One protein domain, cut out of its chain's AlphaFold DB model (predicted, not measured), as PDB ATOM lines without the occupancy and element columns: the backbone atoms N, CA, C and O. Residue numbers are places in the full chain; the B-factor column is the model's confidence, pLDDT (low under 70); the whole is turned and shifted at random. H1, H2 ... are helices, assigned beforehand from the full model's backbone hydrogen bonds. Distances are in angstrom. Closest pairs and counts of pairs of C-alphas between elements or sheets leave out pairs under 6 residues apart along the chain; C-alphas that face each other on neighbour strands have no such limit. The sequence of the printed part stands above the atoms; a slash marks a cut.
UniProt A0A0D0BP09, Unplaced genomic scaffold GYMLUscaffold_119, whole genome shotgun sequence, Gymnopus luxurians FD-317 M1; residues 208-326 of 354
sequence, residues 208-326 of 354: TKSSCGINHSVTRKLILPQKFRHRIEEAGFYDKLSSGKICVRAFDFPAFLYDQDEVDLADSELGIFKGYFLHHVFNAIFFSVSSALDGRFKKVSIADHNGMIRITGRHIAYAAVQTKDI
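What this domain is: This is residues 208 to 326 of the 354 residues of an uncharacterized protein of Gymnopus luxurians FD-317 M1 (UniProt A0A0D0BP09). There is little regular structure: H4 and H6 cross in one half, with H5 beyond them, and short H1, H2 and H3 occupy the other, while the link of residues 243 to 275 passes through the middle. The 119 printed residues include six named helices, H1 to H6 in order, and no named strand; the class is all helix, with 46 residues in named elements. The whole is only just compact, close to loose: radius of gyration of the C-alphas 16.2 A, spans 50 by 38 by 23 A.

Where its parts are: H1, residues 217 to 223, begins at C-alpha (-7.404, -18.878, 28.572). H2 is 226 to 231, H3 237 to 242, H4 276 to 286, 15.4 A long, and H5 302 to 305. H6, 313 to 324, 16.4 A, ends at C-alpha (-22.385, -24.983, 30.971).

How they stand to each other: H1 and H2 are close but not clearly touching, closest C-alphas Lys 221 and Arg 229, 6.3 A. H3 touches no helix. H4 touches H6, closest C-alphas Phe 282 and Ala 319, 5.2 A, only just about perpendicular at 72 degrees. H4 and H5 only just touch, with 3 pairs of C-alphas within 8 A, closest Phe 286 and Ala 303, 5.1 A. Every O i to N i+4 pair is within hydrogen-bond range in H3, H4 and H6, 2 of 3 in H1 and 0 of 2 in H2, with 2 of 3 O i to N i+3 pairs; H5 is too short.

The domain as a whole: The farthest C-alphas, Ala 235 and Gly 307, are 50.7 A apart. The printed part has no cut; the links H3 to H4 and H4 to H5 are long. No printed residue is under 70 in pLDDT.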
ATOM      1  N   THR A 208      -6.349 -33.944  27.465       76.56
ATOM      2  CA  THR A 208      -7.134 -34.202  28.674       76.56
ATOM      3  C   THR A 208      -8.186 -33.128  28.923       76.56
ATOM      4  O   THR A 208      -7.946 -31.935  28.736       76.56
ATOM      5  N   LYS A 209      -9.344 -33.535  29.459       72.56
ATOM      6  CA  LYS A 209     -10.416 -32.616  29.881       72.56
ATOM      7  C   LYS A 209      -9.960 -31.569  30.901       72.56
ATOM      8  O   LYS A 209     -10.499 -30.471  30.931       72.56
ATOM      9  N   SER A 210      -8.960 -31.895  31.721       80.56
ATOM     10  CA  SER A 210      -8.413 -30.994  32.740       80.56
ATOM     11  C   SER A 210      -7.734 -29.757  32.154       80.56
ATOM     12  O   SER A 210      -7.581 -28.763  32.859       80.56
ATOM     13  N   SER A 211      -7.346 -29.797  30.879       78.12
ATOM     14  CA  SER A 211      -6.808 -28.633  30.178       78.12
ATOM     15  C   SER A 211      -7.896 -27.658  29.731       78.12
ATOM     16  O   SER A 211      -7.599 -26.490  29.527       78.12
ATOM     17  N   CYS A 212      -9.153 -28.099  29.625       80.69
ATOM     18  CA  CYS A 212     -10.275 -27.264  29.223       80.69
ATOM     19  C   CYS A 212     -10.805 -26.426  30.392       80.69
ATOM     20  O   CYS A 212     -10.387 -26.511  31.552       80.69
ATOM     21  N   GLY A 213     -11.786 -25.593  30.082       85.25
ATOM     22  CA  GLY A 213     -12.559 -24.919  31.095       85.25
ATOM     23  C   GLY A 213     -11.853 -23.714  31.686       85.25
ATOM     24  O   GLY A 213     -11.422 -22.826  30.953       85.25
ATOM     25  N   ILE A 214     -11.787 -23.634  33.016       85.75
ATOM     26  CA  ILE A 214     -11.150 -22.497  33.689       85.75
ATOM     27  C   ILE A 214      -9.627 -22.510  33.506       85.75
ATOM     28  O   ILE A 214      -8.974 -21.484  33.667       85.75
ATOM     29  N   ASN A 215      -9.048 -23.655  33.141       85.50
ATOM     30  CA  ASN A 215      -7.605 -23.808  32.992       85.50
ATOM     31  C   ASN A 215      -7.096 -23.266  31.652       85.50
ATOM     32  O   ASN A 215      -5.974 -22.774  31.599       85.50
ATOM     33  N   HIS A 216      -7.939 -23.236  30.619       86.12
ATOM     34  CA  HIS A 216      -7.599 -22.660  29.321       86.12
ATOM     35  C   HIS A 216      -8.070 -21.209  29.205       86.12
ATOM     36  O   HIS A 216      -9.216 -20.887  29.513       86.12
ATOM     37  N   SER A 217      -7.194 -20.328  28.725       87.25
ATOM     38  CA  SER A 217      -7.404 -18.878  28.572       87.25
ATOM     39  C   SER A 217      -8.709 -18.520  27.848       87.25
ATOM     40  O   SER A 217      -9.493 -17.707  28.343       87.25
ATOM     41  N   VAL A 218      -8.973 -19.152  26.699       87.56
ATOM     42  CA  VAL A 218     -10.138 -18.839  25.857       87.56
ATOM     43  C   VAL A 218     -11.445 -19.280  26.516       87.56
ATOM     44  O   VAL A 218     -12.348 -18.469  26.701       87.56
ATOM     45  N   THR A 219     -11.555 -20.543  26.935       88.06
ATOM     46  CA  THR A 219     -12.772 -21.037  27.591       88.06
ATOM     47  C   THR A 219     -13.000 -20.338  28.923       88.06
ATOM     48  O   THR A 219     -14.138 -19.995  29.219       88.06
ATOM     49  N   ARG A 220     -11.942 -20.019  29.681       90.19
ATOM     50  CA  ARG A 220     -12.025 -19.233  30.921       90.19
ATOM     51  C   ARG A 220     -12.758 -17.908  30.706       90.19
ATOM     52  O   ARG A 220     -13.625 -17.573  31.510       90.19
ATOM     53  N   LYS A 221     -12.455 -17.182  29.625       91.25
ATOM     54  CA  LYS A 221     -13.117 -15.908  29.288       91.25
ATOM     55  C   LYS A 221     -14.619 -16.058  29.031       91.25
ATOM     56  O   LYS A 221     -15.336 -15.081  29.209       91.25
ATOM     57  N   LEU A 222     -15.091 -17.247  28.651       91.88
ATOM     58  CA  LEU A 222     -16.504 -17.533  28.382       91.88
ATOM     59  C   LEU A 222     -17.284 -17.927  29.642       91.88
ATOM     60  O   LEU A 222     -18.394 -17.446  29.858       91.88
ATOM     61  N   ILE A 223     -16.729 -18.806  30.473       92.25
ATOM     62  CA  ILE A 223     -17.419 -19.332  31.671       92.25
ATOM     63  C   ILE A 223     -17.332 -18.436  32.890       92.25
ATOM     64  O   ILE A 223     -18.226 -18.502  33.736       92.25
ATOM     65  N   LEU A 224     -16.253 -17.668  33.044       93.56
ATOM     66  CA  LEU A 224     -16.158 -16.799  34.206       93.56
ATOM     67  C   LEU A 224     -17.300 -15.787  34.189       93.56
ATOM     68  O   LEU A 224     -17.702 -15.338  33.112       93.56
ATOM     69  N   PRO A 225     -17.819 -15.408  35.368       95.31
ATOM     70  CA  PRO A 225     -18.822 -14.370  35.433       95.31
ATOM     71  C   PRO A 225     -18.392 -13.107  34.699       95.31
ATOM     72  O   PRO A 225     -17.247 -12.673  34.850       95.31
ATOM     73  N   GLN A 226     -19.322 -12.482  33.975       95.75
ATOM     74  CA  GLN A 226     -19.033 -11.304  33.149       95.75
ATOM     75  C   GLN A 226     -18.313 -10.202  33.942       95.75
ATOM     76  O   GLN A 226     -17.310  -9.647  33.493       95.75
ATOM     77  N   LYS A 227     -18.742  -9.963  35.186       94.88
ATOM     78  CA  LYS A 227     -18.134  -8.976  36.095       94.88
ATOM     79  C   LYS A 227     -16.649  -9.217  36.406       94.88
ATOM     80  O   LYS A 227     -15.977  -8.309  36.882       94.88
ATOM     81  N   PHE A 228     -16.130 -10.427  36.194       95.25
ATOM     82  CA  PHE A 228     -14.729 -10.777  36.439       95.25
ATOM     83  C   PHE A 228     -13.877 -10.800  35.169       95.25
ATOM     84  O   PHE A 228     -12.663 -10.967  35.270       95.25
ATOM     85  N   ARG A 229     -14.466 -10.578  33.988       92.69
ATOM     86  CA  ARG A 229     -13.765 -10.660  32.699       92.69
ATOM     87  C   ARG A 229     -12.536  -9.747  32.624       92.69
ATOM     88  O   ARG A 229     -11.481 -10.181  32.175       92.69
ATOM     89  N   HIS A 230     -12.634  -8.521  33.139       92.38
ATOM     90  CA  HIS A 230     -11.529  -7.550  33.158       92.38
ATOM     91  C   HIS A 230     -10.407  -7.892  34.154       92.38
ATOM     92  O   HIS A 230      -9.330  -7.308  34.091       92.38
ATOM     93  N   ARG A 231     -10.649  -8.824  35.083       95.12
ATOM     94  CA  ARG A 231      -9.691  -9.223  36.128       95.12
ATOM     95  C   ARG A 231      -8.913 -10.482  35.775       95.12
ATOM     96  O   ARG A 231      -8.048 -10.883  36.539       95.12
ATOM     97  N   ILE A 232      -9.213 -11.113  34.640       92.81
ATOM     98  CA  ILE A 232      -8.588 -12.380  34.232       92.81
ATOM     99  C   ILE A 232      -7.063 -12.250  34.129       92.81
ATOM    100  O   ILE A 232      -6.359 -13.196  34.474       92.81
ATOM    101  N   GLU A 233      -6.578 -11.077  33.720       92.62
ATOM    102  CA  GLU A 233      -5.151 -10.767  33.566       92.62
ATOM    103  C   GLU A 233      -4.516 -10.178  34.851       92.62
ATOM    104  O   GLU A 233      -3.323  -9.879  34.878       92.62
ATOM    105  N   GLU A 234      -5.285  -9.981  35.935       95.69
ATOM    106  CA  GLU A 234      -4.757  -9.500  37.222       95.69
ATOM    107  C   GLU A 234      -3.863 -10.587  37.847       95.69
ATOM    108  O   GLU A 234      -4.282 -11.731  38.045       95.69
ATOM    109  N   ALA A 235      -2.628 -10.223  38.209       95.94
ATOM    110  CA  ALA A 235      -1.688 -11.142  38.847       95.94
ATOM    111  C   ALA A 235      -2.288 -11.766  40.124       95.94
ATOM    112  O   ALA A 235      -2.791 -11.072  41.013       95.94
ATOM    113  N   GLY A 236      -2.255 -13.098  40.209       94.88
ATOM    114  CA  GLY A 236      -2.815 -13.859  41.329       94.88
ATOM    115  C   GLY A 236      -4.349 -13.905  41.383       94.88
ATOM    116  O   GLY A 236      -4.900 -14.427  42.353       94.88
ATOM    117  N   PHE A 237      -5.075 -13.384  40.383       95.12
ATOM    118  CA  PHE A 237      -6.538 -13.517  40.324       95.12
ATOM    119  C   PHE A 237      -6.964 -14.982  40.309       95.12
ATOM    120  O   PHE A 237      -7.852 -15.375  41.065       95.12
ATOM    121  N   TYR A 238      -6.297 -15.795  39.490       91.00
ATOM    122  CA  TYR A 238      -6.585 -17.219  39.399       91.00
ATOM    123  C   TYR A 238      -6.300 -17.937  40.724       91.00
ATOM    124  O   TYR A 238      -7.150 -18.682  41.191       91.00
ATOM    125  N   ASP A 239      -5.192 -17.629  41.404       93.38
ATOM    126  CA  ASP A 239      -4.884 -18.223  42.713       93.38
ATOM    127  C   ASP A 239      -5.945 -17.861  43.759       93.38
ATOM    128  O   ASP A 239      -6.379 -18.700  44.552       93.38
ATOM    129  N   LYS A 240      -6.430 -16.613  43.744       95.31
ATOM    130  CA  LYS A 240      -7.538 -16.164  44.603       95.31
ATOM    131  C   LYS A 240      -8.857 -16.859  44.248       95.31
ATOM    132  O   LYS A 240      -9.653 -17.132  45.143       95.31
ATOM    133  N   LEU A 241      -9.108 -17.126  42.971       92.38
ATOM    134  CA  LEU A 241     -10.315 -17.808  42.511       92.38
ATOM    135  C   LEU A 241     -10.289 -19.301  42.871       92.38
ATOM    136  O   LEU A 241     -11.245 -19.792  43.465       92.38
ATOM    137  N   SER A 242      -9.176 -19.987  42.613       88.94
ATOM    138  CA  SER A 242      -8.972 -21.405  42.938       88.94
ATOM    139  C   SER A 242      -8.903 -21.663  44.445       88.94
ATOM    140  O   SER A 242      -9.387 -22.690  44.909       88.94
ATOM    141  N   SER A 243      -8.382 -20.715  45.237       92.75
ATOM    142  CA  SER A 243      -8.424 -20.783  46.711       92.75
ATOM    143  C   SER A 243      -9.786 -20.420  47.319       92.75
ATOM    144  O   SER A 243      -9.935 -20.448  48.539       92.75
ATOM    145  N   GLY A 244     -10.775 -20.030  46.505       90.88
ATOM    146  CA  GLY A 244     -12.104 -19.630  46.975       90.88
ATOM    147  C   GLY A 244     -12.172 -18.244  47.627       90.88
ATOM    148  O   GLY A 244     -13.242 -17.835  48.079       90.88
ATOM    149  N   LYS A 245     -11.072 -17.476  47.646       95.12
ATOM    150  CA  LYS A 245     -11.059 -16.075  48.116       95.12
ATOM    151  C   LYS A 245     -11.935 -15.175  47.245       95.12
ATOM    152  O   LYS A 245     -12.485 -14.189  47.731       95.12
ATOM    153  N   ILE A 246     -12.066 -15.503  45.959       94.75
ATOM    154  CA  ILE A 246     -13.062 -14.906  45.066       94.75
ATOM    155  C   ILE A 246     -14.229 -15.881  44.953       94.75
ATOM    156  O   ILE A 246     -14.127 -16.926  44.318       94.75
ATOM    157  N   CYS A 247     -15.354 -15.520  45.565       92.94
ATOM    158  CA  CYS A 247     -16.574 -16.312  45.505       92.94
ATOM    159  C   CYS A 247     -17.403 -15.930  44.267       92.94
ATOM    160  O   CYS A 247     -17.759 -14.762  44.079       92.94
ATOM    161  N   VAL A 248     -17.727 -16.922  43.437       91.25
ATOM    162  CA  VAL A 248     -18.726 -16.808  42.364       91.25
ATOM    163  C   VAL A 248     -20.075 -17.244  42.918       91.25
ATOM    164  O   VAL A 248     -20.219 -18.350  43.439       91.25
ATOM    165  N   ARG A 249     -21.071 -16.372  42.809       90.50
ATOM    166  CA  ARG A 249     -22.423 -16.587  43.331       90.50
ATOM    167  C   ARG A 249     -23.347 -17.105  42.232       90.50
ATOM    168  O   ARG A 249     -23.093 -16.924  41.048       90.50
ATOM    169  N   ALA A 250     -24.482 -17.676  42.631       85.25
ATOM    170  CA  ALA A 250     -25.476 -18.228  41.705       85.25
ATOM    171  C   ALA A 250     -26.154 -17.194  40.781       85.25
ATOM    172  O   ALA A 250     -26.852 -17.584  39.857       85.25
ATOM    173  N   PHE A 251     -25.988 -15.896  41.033       88.19
ATOM    174  CA  PHE A 251     -26.491 -14.814  40.179       88.19
ATOM    175  C   PHE A 251     -25.379 -14.129  39.373       88.19
ATOM    176  O   PHE A 251     -25.619 -13.146  38.682       88.19
ATOM    177  N   ASP A 252     -24.146 -14.626  39.473       92.44
ATOM    178  CA  ASP A 252     -23.013 -14.098  38.725       92.44
ATOM    179  C   ASP A 252     -22.936 -14.815  37.368       92.44
ATOM    180  O   ASP A 252     -22.253 -15.828  37.219       92.44
ATOM    181  N   PHE A 253     -23.693 -14.316  36.393       93.56
ATOM    182  CA  PHE A 253     -23.872 -14.952  35.088       93.56
ATOM    183  C   PHE A 253     -22.565 -15.095  34.288       93.56
ATOM    184  O   PHE A 253     -21.796 -14.130  34.210       93.56
ATOM    185  N   PRO A 254     -22.317 -16.267  33.666       95.12
ATOM    186  CA  PRO A 254     -21.176 -16.479  32.780       95.12
ATOM    187  C   PRO A 254     -21.120 -15.474  31.630       95.12
ATOM    188  O   PRO A 254     -22.151 -15.113  31.062       95.12
ATOM    189  N   ALA A 255     -19.911 -15.081  31.239       95.38
ATOM    190  CA  ALA A 255     -19.678 -14.118  30.168       95.38
ATOM    191  C   ALA A 255     -20.273 -14.537  28.815       95.38
ATOM    192  O   ALA A 255     -20.720 -13.683  28.058       95.38
ATOM    193  N   PHE A 256     -20.343 -15.837  28.514       94.88
ATOM    194  CA  PHE A 256     -20.908 -16.325  27.253       94.88
ATOM    195  C   PHE A 256     -22.401 -16.017  27.068       94.88
ATOM    196  O   PHE A 256     -22.914 -16.149  25.958       94.88
ATOM    197  N   LEU A 257     -23.110 -15.654  28.142       96.12
ATOM    198  CA  LEU A 257     -24.500 -15.213  28.051       96.12
ATOM    199  C   LEU A 257     -24.614 -13.784  27.523       96.12
ATOM    200  O   LEU A 257     -25.685 -13.420  27.050       96.12
ATOM    201  N   TYR A 258     -23.545 -12.995  27.593       96.50
ATOM    202  CA  TYR A 258     -23.564 -11.578  27.272       96.50
ATOM    203  C   TYR A 258     -23.046 -11.297  25.871       96.50
ATOM    204  O   TYR A 258     -22.002 -11.825  25.472       96.50
ATOM    205  N   ASP A 259     -23.738 -10.405  25.171       95.31
ATOM    206  CA  ASP A 259     -23.138  -9.672  24.060       95.31
ATOM    207  C   ASP A 259     -22.111  -8.684  24.621       95.31
ATOM    208  O   ASP A 259     -22.457  -7.819  25.423       95.31
ATOM    209  N   GLN A 260     -20.847  -8.853  24.236       93.88
ATOM    210  CA  GLN A 260     -19.726  -8.109  24.810       93.88
ATOM    211  C   GLN A 260     -19.723  -6.632  24.420       93.88
ATOM    212  O   GLN A 260     -19.147  -5.835  25.161       93.88
ATOM    213  N   ASP A 261     -20.395  -6.275  23.328       94.75
ATOM    214  CA  ASP A 261     -20.513  -4.890  22.872       94.75
ATOM    215  C   ASP A 261     -21.628  -4.130  23.608       94.75
ATOM    216  O   ASP A 261     -21.615  -2.899  23.665       94.75
ATOM    217  N   GLU A 262     -22.574  -4.854  24.214       95.38
ATOM    218  CA  GLU A 262     -23.693  -4.282  24.967       95.38
ATOM    219  C   GLU A 262     -23.490  -4.301  26.493       95.38
ATOM    220  O   GLU A 262     -24.333  -3.779  27.220       95.38
ATOM    221  N   VAL A 263     -22.414  -4.904  27.014       94.75
ATOM    222  CA  VAL A 263     -22.229  -5.014  28.471       94.75
ATOM    223  C   VAL A 263     -22.006  -3.648  29.109       94.75
ATOM    224  O   VAL A 263     -21.010  -2.976  28.842       94.75
ATOM    225  N   ASP A 264     -22.862  -3.315  30.073       93.25
ATOM    226  CA  ASP A 264     -22.642  -2.225  31.018       93.25
ATOM    227  C   ASP A 264     -22.269  -2.792  32.400       93.25
ATOM    228  O   ASP A 264     -22.892  -3.714  32.922       93.25
ATOM    229  N   LEU A 265     -21.224  -2.243  33.024       88.50
ATOM    230  CA  LEU A 265     -20.835  -2.620  34.387       88.50
ATOM    231  C   LEU A 265     -21.777  -2.031  35.448       88.50
ATOM    232  O   LEU A 265     -21.792  -2.528  36.578       88.50
ATOM    233  N   ALA A 266     -22.529  -0.981  35.109       91.19
ATOM    234  CA  ALA A 266     -23.545  -0.392  35.975       91.19
ATOM    235  C   ALA A 266     -24.878  -1.158  35.925       91.19
ATOM    236  O   ALA A 266     -25.602  -1.163  36.922       91.19
ATOM    237  N   ASP A 267     -25.169  -1.831  34.807       92.69
ATOM    238  CA  ASP A 267     -26.380  -2.626  34.596       92.69
ATOM    239  C   ASP A 267     -26.030  -4.057  34.162       92.69
ATOM    240  O   ASP A 267     -25.783  -4.351  32.993       92.69
ATOM    241  N   SER A 268     -26.044  -4.977  35.129       88.00
ATOM    242  CA  SER A 268     -25.694  -6.382  34.909       88.00
ATOM    243  C   SER A 268     -26.696  -7.172  34.064       88.00
ATOM    244  O   SER A 268     -26.415  -8.329  33.744       88.00
ATOM    245  N   GLU A 269     -27.870  -6.615  33.765       90.62
ATOM    246  CA  GLU A 269     -28.879  -7.268  32.923       90.62
ATOM    247  C   GLU A 269     -28.735  -6.867  31.450       90.62
ATOM    248  O   GLU A 269     -29.206  -7.588  30.567       90.62
ATOM    249  N   LEU A 270     -28.034  -5.767  31.157       93.31
ATOM    250  CA  LEU A 270     -27.823  -5.324  29.786       93.31
ATOM    251  C   LEU A 270     -26.967  -6.340  29.013       93.31
ATOM    252  O   LEU A 270     -25.922  -6.798  29.477       93.31
ATOM    253  N   GLY A 271     -27.450  -6.738  27.836       90.00
ATOM    254  CA  GLY A 271     -26.786  -7.725  26.984       90.00
ATOM    255  C   GLY A 271     -26.966  -9.188  27.409       90.00
ATOM    256  O   GLY A 271     -26.484 -10.075  26.701       90.00
ATOM    257  N   ILE A 272     -27.655  -9.491  28.520       94.56
ATOM    258  CA  ILE A 272     -27.853 -10.882  28.958       94.56
ATOM    259  C   ILE A 272     -28.690 -11.678  27.941       94.56
ATOM    260  O   ILE A 272     -29.653 -11.184  27.356       94.56
ATOM    261  N   PHE A 273     -28.312 -12.936  27.720       94.62
ATOM    262  CA  PHE A 273     -28.858 -13.848  26.704       94.62
ATOM    263  C   PHE A 273     -28.670 -13.414  25.239       94.62
ATOM    264  O   PHE A 273     -29.257 -14.022  24.337       94.62
ATOM    265  N   LYS A 274     -27.814 -12.422  24.980       94.81
ATOM    266  CA  LYS A 274     -27.436 -11.997  23.626       94.81
ATOM    267  C   LYS A 274     -26.054 -12.480  23.181       94.81
ATOM    268  O   LYS A 274     -25.663 -12.221  22.052       94.81
ATOM    269  N   GLY A 275     -25.327 -13.208  24.029       94.69
ATOM    270  CA  GLY A 275     -23.998 -13.704  23.673       94.69
ATOM    271  C   GLY A 275     -24.008 -14.637  22.457       94.69
ATOM    272  O   GLY A 275     -24.766 -15.611  22.415       94.69
ATOM    273  N   TYR A 276     -23.114 -14.376  21.499       94.25
ATOM    274  CA  TYR A 276     -22.987 -15.134  20.245       94.25
ATOM    275  C   TYR A 276     -22.874 -16.649  20.482       94.25
ATOM    276  O   TYR A 276     -23.516 -17.467  19.820       94.25
ATOM    277  N   PHE A 277     -22.112 -17.037  21.506       93.69
ATOM    278  CA  PHE A 277     -21.862 -18.435  21.814       93.69
ATOM    279  C   PHE A 277     -23.129 -19.159  22.298       93.69
ATOM    280  O   PHE A 277     -23.386 -20.301  21.909       93.69
ATOM    281  N   LEU A 278     -23.972 -18.480  23.087       95.31
ATOM    282  CA  LEU A 278     -25.290 -18.992  23.461       95.31
ATOM    283  C   LEU A 278     -26.168 -19.201  22.222       95.31
ATOM    284  O   LEU A 278     -26.844 -20.228  22.129       95.31
ATOM    285  N   HIS A 279     -26.142 -18.268  21.265       94.75
ATOM    286  CA  HIS A 279     -26.917 -18.378  20.024       94.75
ATOM    287  C   HIS A 279     -26.462 -19.566  19.178       94.75
ATOM    288  O   HIS A 279     -27.303 -20.321  18.695       94.75
ATOM    289  N   HIS A 280     -25.154 -19.809  19.064       94.94
ATOM    290  CA  HIS A 280     -24.630 -20.979  18.352       94.94
ATOM    291  C   HIS A 280     -25.110 -22.297  18.961       94.94
ATOM    292  O   HIS A 280     -25.582 -23.181  18.238       94.94
ATOM    293  N   VAL A 281     -25.049 -22.419  20.291       95.19
ATOM    294  CA  VAL A 281     -25.536 -23.610  21.003       95.19
ATOM    295  C   VAL A 281     -27.045 -23.770  20.836       95.19
ATOM    296  O   VAL A 281     -27.516 -24.859  20.503       95.19
ATOM    297  N   PHE A 282     -27.804 -22.686  21.006       95.44
ATOM    298  CA  PHE A 282     -29.248 -22.676  20.801       95.44
ATOM    299  C   PHE A 282     -29.608 -23.166  19.393       95.44
ATOM    300  O   PHE A 282     -30.399 -24.101  19.232       95.44
ATOM    301  N   ASN A 283     -28.961 -22.604  18.373       95.06
ATOM    302  CA  ASN A 283     -29.209 -22.960  16.984       95.06
ATOM    303  C   ASN A 283     -28.821 -24.409  16.675       95.06
ATOM    304  O   ASN A 283     -29.524 -25.094  15.925       95.06
ATOM    305  N   ALA A 284     -27.745 -24.910  17.281       94.19
ATOM    306  CA  ALA A 284     -27.330 -26.299  17.130       94.19
ATOM    307  C   ALA A 284     -28.344 -27.291  17.718       94.19
ATOM    308  O   ALA A 284     -28.608 -28.323  17.095       94.19
ATOM    309  N   ILE A 285     -28.910 -26.975  18.889       94.00
ATOM    310  CA  ILE A 285     -29.905 -27.805  19.584       94.00
ATOM    311  C   ILE A 285     -31.239 -27.790  18.836       94.00
ATOM    312  O   ILE A 285     -31.816 -28.843  18.566       94.00
ATOM    313  N   PHE A 286     -31.753 -26.601  18.520       92.94
ATOM    314  CA  PHE A 286     -33.126 -26.451  18.046       92.94
ATOM    315  C   PHE A 286     -33.250 -26.471  16.529       92.94
ATOM    316  O   PHE A 286     -34.278 -26.908  16.017       92.94
ATOM    317  N   PHE A 287     -32.228 -26.066  15.781       92.56
ATOM    318  CA  PHE A 287     -32.310 -26.037  14.324       92.56
ATOM    319  C   PHE A 287     -31.501 -27.156  13.697       92.56
ATOM    320  O   PHE A 287     -32.077 -28.111  13.168       92.56
ATOM    321  N   SER A 288     -30.179 -27.041  13.758       92.25
ATOM    322  CA  SER A 288     -29.225 -28.067  13.350       92.25
ATOM    323  C   SER A 288     -27.804 -27.603  13.664       92.25
ATOM    324  O   SER A 288     -27.536 -26.406  13.670       92.25
ATOM    325  N   VAL A 289     -26.849 -28.531  13.778       92.19
ATOM    326  CA  VAL A 289     -25.412 -28.189  13.884       92.19
ATOM    327  C   VAL A 289     -24.955 -27.265  12.755       92.19
ATOM    328  O   VAL A 289     -24.169 -26.354  12.981       92.19
ATOM    329  N   SER A 290     -25.451 -27.487  11.535       91.06
ATOM    330  CA  SER A 290     -25.107 -26.642  10.386       91.06
ATOM    331  C   SER A 290     -25.685 -25.230  10.459       91.06
ATOM    332  O   SER A 290     -25.193 -24.370   9.746       91.06
ATOM    333  N   SER A 291     -26.707 -25.013  11.289       92.19
ATOM    334  CA  SER A 291     -27.336 -23.708  11.515       92.19
ATOM    335  C   SER A 291     -26.687 -22.938  12.667       92.19
ATOM    336  O   SER A 291     -27.111 -21.828  12.964       92.19
ATOM    337  N   ALA A 292     -25.707 -23.534  13.361       93.25
ATOM    338  CA  ALA A 292     -25.114 -22.945  14.558       93.25
ATOM    339  C   ALA A 292     -24.569 -21.537  14.278       93.25
ATOM    340  O   ALA A 292     -24.951 -20.594  14.963       93.25
ATOM    341  N   LEU A 293     -23.743 -21.400  13.236       90.88
ATOM    342  CA  LEU A 293     -23.013 -20.167  12.924       90.88
ATOM    343  C   LEU A 293     -23.847 -19.120  12.182       90.88
ATOM    344  O   LEU A 293     -23.686 -17.932  12.417       90.88
ATOM    345  N   ASP A 294     -24.718 -19.551  11.272       88.81
ATOM    346  CA  ASP A 294     -25.415 -18.656  10.342       88.81
ATOM    347  C   ASP A 294     -26.874 -18.382  10.729       88.81
ATOM    348  O   ASP A 294     -27.548 -17.607  10.053       88.81
ATOM    349  N   GLY A 295     -27.389 -19.059  11.763       85.31
ATOM    350  CA  GLY A 295     -28.782 -18.960  12.193       85.31
ATOM    351  C   GLY A 295     -29.799 -19.430  11.150       85.31
ATOM    352  O   GLY A 295     -31.001 -19.278  11.358       85.31
ATOM    353  N   ARG A 296     -29.367 -20.019  10.024       85.50
ATOM    354  CA  ARG A 296     -30.280 -20.311   8.914       85.50
ATOM    355  C   ARG A 296     -31.231 -21.434   9.288       85.50
ATOM    356  O   ARG A 296     -30.829 -22.587   9.498       85.50
ATOM    357  N   PHE A 297     -32.518 -21.106   9.298       78.56
ATOM    358  CA  PHE A 297     -33.580 -22.067   9.533       78.56
ATOM    359  C   PHE A 297     -33.683 -23.064   8.373       78.56
ATOM    360  O   PHE A 297     -33.850 -22.701   7.208       78.56
ATOM    361  N   LYS A 298     -33.628 -24.357   8.700       78.25
ATOM    362  CA  LYS A 298     -33.954 -25.431   7.758       78.25
ATOM    363  C   LYS A 298     -35.376 -25.904   8.015       78.25
ATOM    364  O   LYS A 298     -35.749 -26.167   9.153       78.25
ATOM    365  N   LYS A 299     -36.126 -26.119   6.929       71.44
ATOM    366  CA  LYS A 299     -37.535 -26.561   6.905       71.44
ATOM    367  C   LYS A 299     -37.812 -27.935   7.547       71.44
ATOM    368  O   LYS A 299     -38.934 -28.398   7.491       71.44
ATOM    369  N   VAL A 300     -36.785 -28.608   8.070       84.75
ATOM    370  CA  VAL A 300     -36.856 -29.908   8.764       84.75
ATOM    371  C   VAL A 300     -35.969 -29.839  10.012       84.75
ATOM    372  O   VAL A 300     -35.098 -30.679  10.243       84.75
ATOM    373  N   SER A 301     -36.098 -28.746  10.759       89.06
ATOM    374  CA  SER A 301     -35.361 -28.546  12.001       89.06
ATOM    375  C   SER A 301     -35.929 -29.400  13.131       89.06
ATOM    376  O   SER A 301     -37.054 -29.900  13.067       89.06
ATOM    377  N   ILE A 302     -35.143 -29.544  14.198       86.88
ATOM    378  CA  ILE A 302     -35.605 -30.151  15.447       86.88
ATOM    379  C   ILE A 302     -36.832 -29.362  15.954       86.88
ATOM    380  O   ILE A 302     -37.876 -29.965  16.189       86.88
ATOM    381  N   ALA A 303     -36.762 -28.032  15.982       88.19
ATOM    382  CA  ALA A 303     -37.845 -27.096  16.280       88.19
ATOM    383  C   ALA A 303     -39.135 -27.395  15.504       88.19
ATOM    384  O   ALA A 303     -40.183 -27.632  16.109       88.19
ATOM    385  N   ASP A 304     -39.039 -27.435  14.173       86.38
ATOM    386  CA  ASP A 304     -40.168 -27.666  13.270       86.38
ATOM    387  C   ASP A 304     -40.809 -29.039  13.495       86.38
ATOM    388  O   ASP A 304     -42.018 -29.150  13.699       86.38
ATOM    389  N   HIS A 305     -39.980 -30.085  13.597       81.31
ATOM    390  CA  HIS A 305     -40.436 -31.462  13.817       81.31
ATOM    391  C   HIS A 305     -41.236 -31.646  15.112       81.31
ATOM    392  O   HIS A 305     -41.919 -32.658  15.283       81.31
ATOM    393  N   ASN A 306     -41.142 -30.691  16.036       77.38
ATOM    394  CA  ASN A 306     -41.799 -30.747  17.336       77.38
ATOM    395  C   ASN A 306     -42.760 -29.584  17.563       77.38
ATOM    396  O   ASN A 306     -43.223 -29.381  18.683       77.38
ATOM    397  N   GLY A 307     -43.103 -28.860  16.494       80.50
ATOM    398  CA  GLY A 307     -44.111 -27.809  16.532       80.50
ATOM    399  C   GLY A 307     -43.714 -26.627  17.411       80.50
ATOM    400  O   GLY A 307     -44.587 -25.985  17.997       80.50
ATOM    401  N   MET A 308     -42.415 -26.337  17.538       83.25
ATOM    402  CA  MET A 308     -41.963 -25.141  18.241       83.25
ATOM    403  C   MET A 308     -42.303 -23.904  17.399       83.25
ATOM    404  O   MET A 308     -41.588 -23.558  16.466       83.25
ATOM    405  N   ILE A 309     -43.411 -23.242  17.741       85.00
ATOM    406  CA  ILE A 309     -43.897 -22.030  17.056       85.00
ATOM    407  C   ILE A 309     -43.298 -20.733  17.607       85.00
ATOM    408  O   ILE A 309     -43.352 -19.698  16.952       85.00
ATOM    409  N   ARG A 310     -42.778 -20.765  18.839       87.12
ATOM    410  CA  ARG A 310     -42.228 -19.596  19.526       87.12
ATOM    411  C   ARG A 310     -41.105 -20.014  20.461       87.12
ATOM    412  O   ARG A 310     -41.260 -20.968  21.226       87.12
ATOM    413  N   ILE A 311     -40.016 -19.257  20.441       87.62
ATOM    414  CA  ILE A 311     -38.939 -19.379  21.421       87.62
ATOM    415  C   ILE A 311     -39.443 -18.826  22.759       87.62
ATOM    416  O   ILE A 311     -40.185 -17.848  22.823       87.62
ATOM    417  N   THR A 312     -39.080 -19.484  23.851       86.50
ATOM    418  CA  THR A 312     -39.453 -19.072  25.211       86.50
ATOM    419  C   THR A 312     -38.199 -19.029  26.067       86.50
ATOM    420  O   THR A 312     -37.205 -19.673  25.725       86.50
ATOM    421  N   GLY A 313     -38.258 -18.342  27.212       86.31
ATOM    422  CA  GLY A 313     -37.139 -18.303  28.159       86.31
ATOM    423  C   GLY A 313     -36.639 -19.693  28.575       86.31
ATOM    424  O   GLY A 313     -35.448 -19.861  28.797       86.31
ATOM    425  N   ARG A 314     -37.500 -20.723  28.574       84.00
ATOM    426  CA  ARG A 314     -37.104 -22.113  28.880       84.00
ATOM    427  C   ARG A 314     -36.152 -22.704  27.847       84.00
ATOM    428  O   ARG A 314     -35.204 -23.383  28.218       84.00
ATOM    429  N   HIS A 315     -36.370 -22.422  26.564       89.56
ATOM    430  CA  HIS A 315     -35.485 -22.895  25.502       89.56
ATOM    431  C   HIS A 315     -34.101 -22.237  25.609       89.56
ATOM    432  O   HIS A 315     -33.082 -22.909  25.459       89.56
ATOM    433  N   ILE A 316     -34.074 -20.939  25.932       92.50
ATOM    434  CA  ILE A 316     -32.840 -20.174  26.164       92.50
ATOM    435  C   ILE A 316     -32.109 -20.710  27.401       92.50
ATOM    436  O   ILE A 316     -30.919 -21.006  27.333       92.50
ATOM    437  N   ALA A 317     -32.829 -20.909  28.509       90.38
ATOM    438  CA  ALA A 317     -32.289 -21.482  29.738       90.38
ATOM    439  C   ALA A 317     -31.713 -22.884  29.503       90.38
ATOM    440  O   ALA A 317     -30.610 -23.182  29.957       90.38
ATOM    441  N   TYR A 318     -32.420 -23.728  28.747       91.50
ATOM    442  CA  TYR A 318     -31.940 -25.057  28.387       91.50
ATOM    443  C   TYR A 318     -30.638 -24.990  27.586       91.50
ATOM    444  O   TYR A 318     -29.679 -25.676  27.937       91.50
ATOM    445  N   ALA A 319     -30.573 -24.138  26.556       93.81
ATOM    446  CA  ALA A 319     -29.346 -23.928  25.796       93.81
ATOM    447  C   ALA A 319     -28.206 -23.452  26.708       93.81
ATOM    448  O   ALA A 319     -27.136 -24.047  26.679       93.81
ATOM    449  N   ALA A 320     -28.453 -22.476  27.585       93.06
ATOM    450  CA  ALA A 320     -27.464 -21.963  28.533       93.06
ATOM    451  C   ALA A 320     -26.924 -23.039  29.488       93.06
ATOM    452  O   ALA A 320     -25.720 -23.091  29.743       93.06
ATOM    453  N   VAL A 321     -27.789 -23.920  29.998       90.31
ATOM    454  CA  VAL A 321     -27.352 -25.058  30.819       90.31
ATOM    455  C   VAL A 321     -26.525 -26.021  29.987       90.31
ATOM    456  O   VAL A 321     -25.444 -26.407  30.422       90.31
ATOM    457  N   GLN A 322     -26.990 -26.398  28.794       90.94
ATOM    458  CA  GLN A 322     -26.218 -27.290  27.931       90.94
ATOM    459  C   GLN A 322     -24.835 -26.701  27.631       90.94
ATOM    460  O   GLN A 322     -23.860 -27.443  27.663       90.94
ATOM    461  N   THR A 323     -24.735 -25.379  27.447       90.12
ATOM    462  CA  THR A 323     -23.470 -24.647  27.293       90.12
ATOM    463  C   THR A 323     -22.548 -24.778  28.513       90.12
ATOM    464  O   THR A 323     -21.326 -24.854  28.382       90.12
ATOM    465  N   LYS A 324     -23.124 -24.819  29.716       83.50
ATOM    466  CA  LYS A 324     -22.385 -24.983  30.971       83.50
ATOM    467  C   LYS A 324     -21.913 -26.425  31.199       83.50
ATOM    468  O   LYS A 324     -20.888 -26.622  31.837       83.50
ATOM    469  N   ASP A 325     -22.621 -27.428  30.694       77.75
ATOM    470  CA  ASP A 325     -22.304 -28.843  30.956       77.75
ATOM    471  C   ASP A 325     -21.188 -29.410  30.040       77.75
ATOM    472  O   ASP A 325     -20.819 -30.582  30.147       77.75
ATOM    473  N   ILE A 326     -20.612 -28.607  29.135       71.69
ATOM    474  CA  ILE A 326     -19.578 -29.050  28.173       71.69
ATOM    475  C   ILE A 326     -18.178 -29.080  28.809       71.69
ATOM    476  O   ILE A 326     -17.289 -28.319  28.452       71.69
TER     477      ILE A 326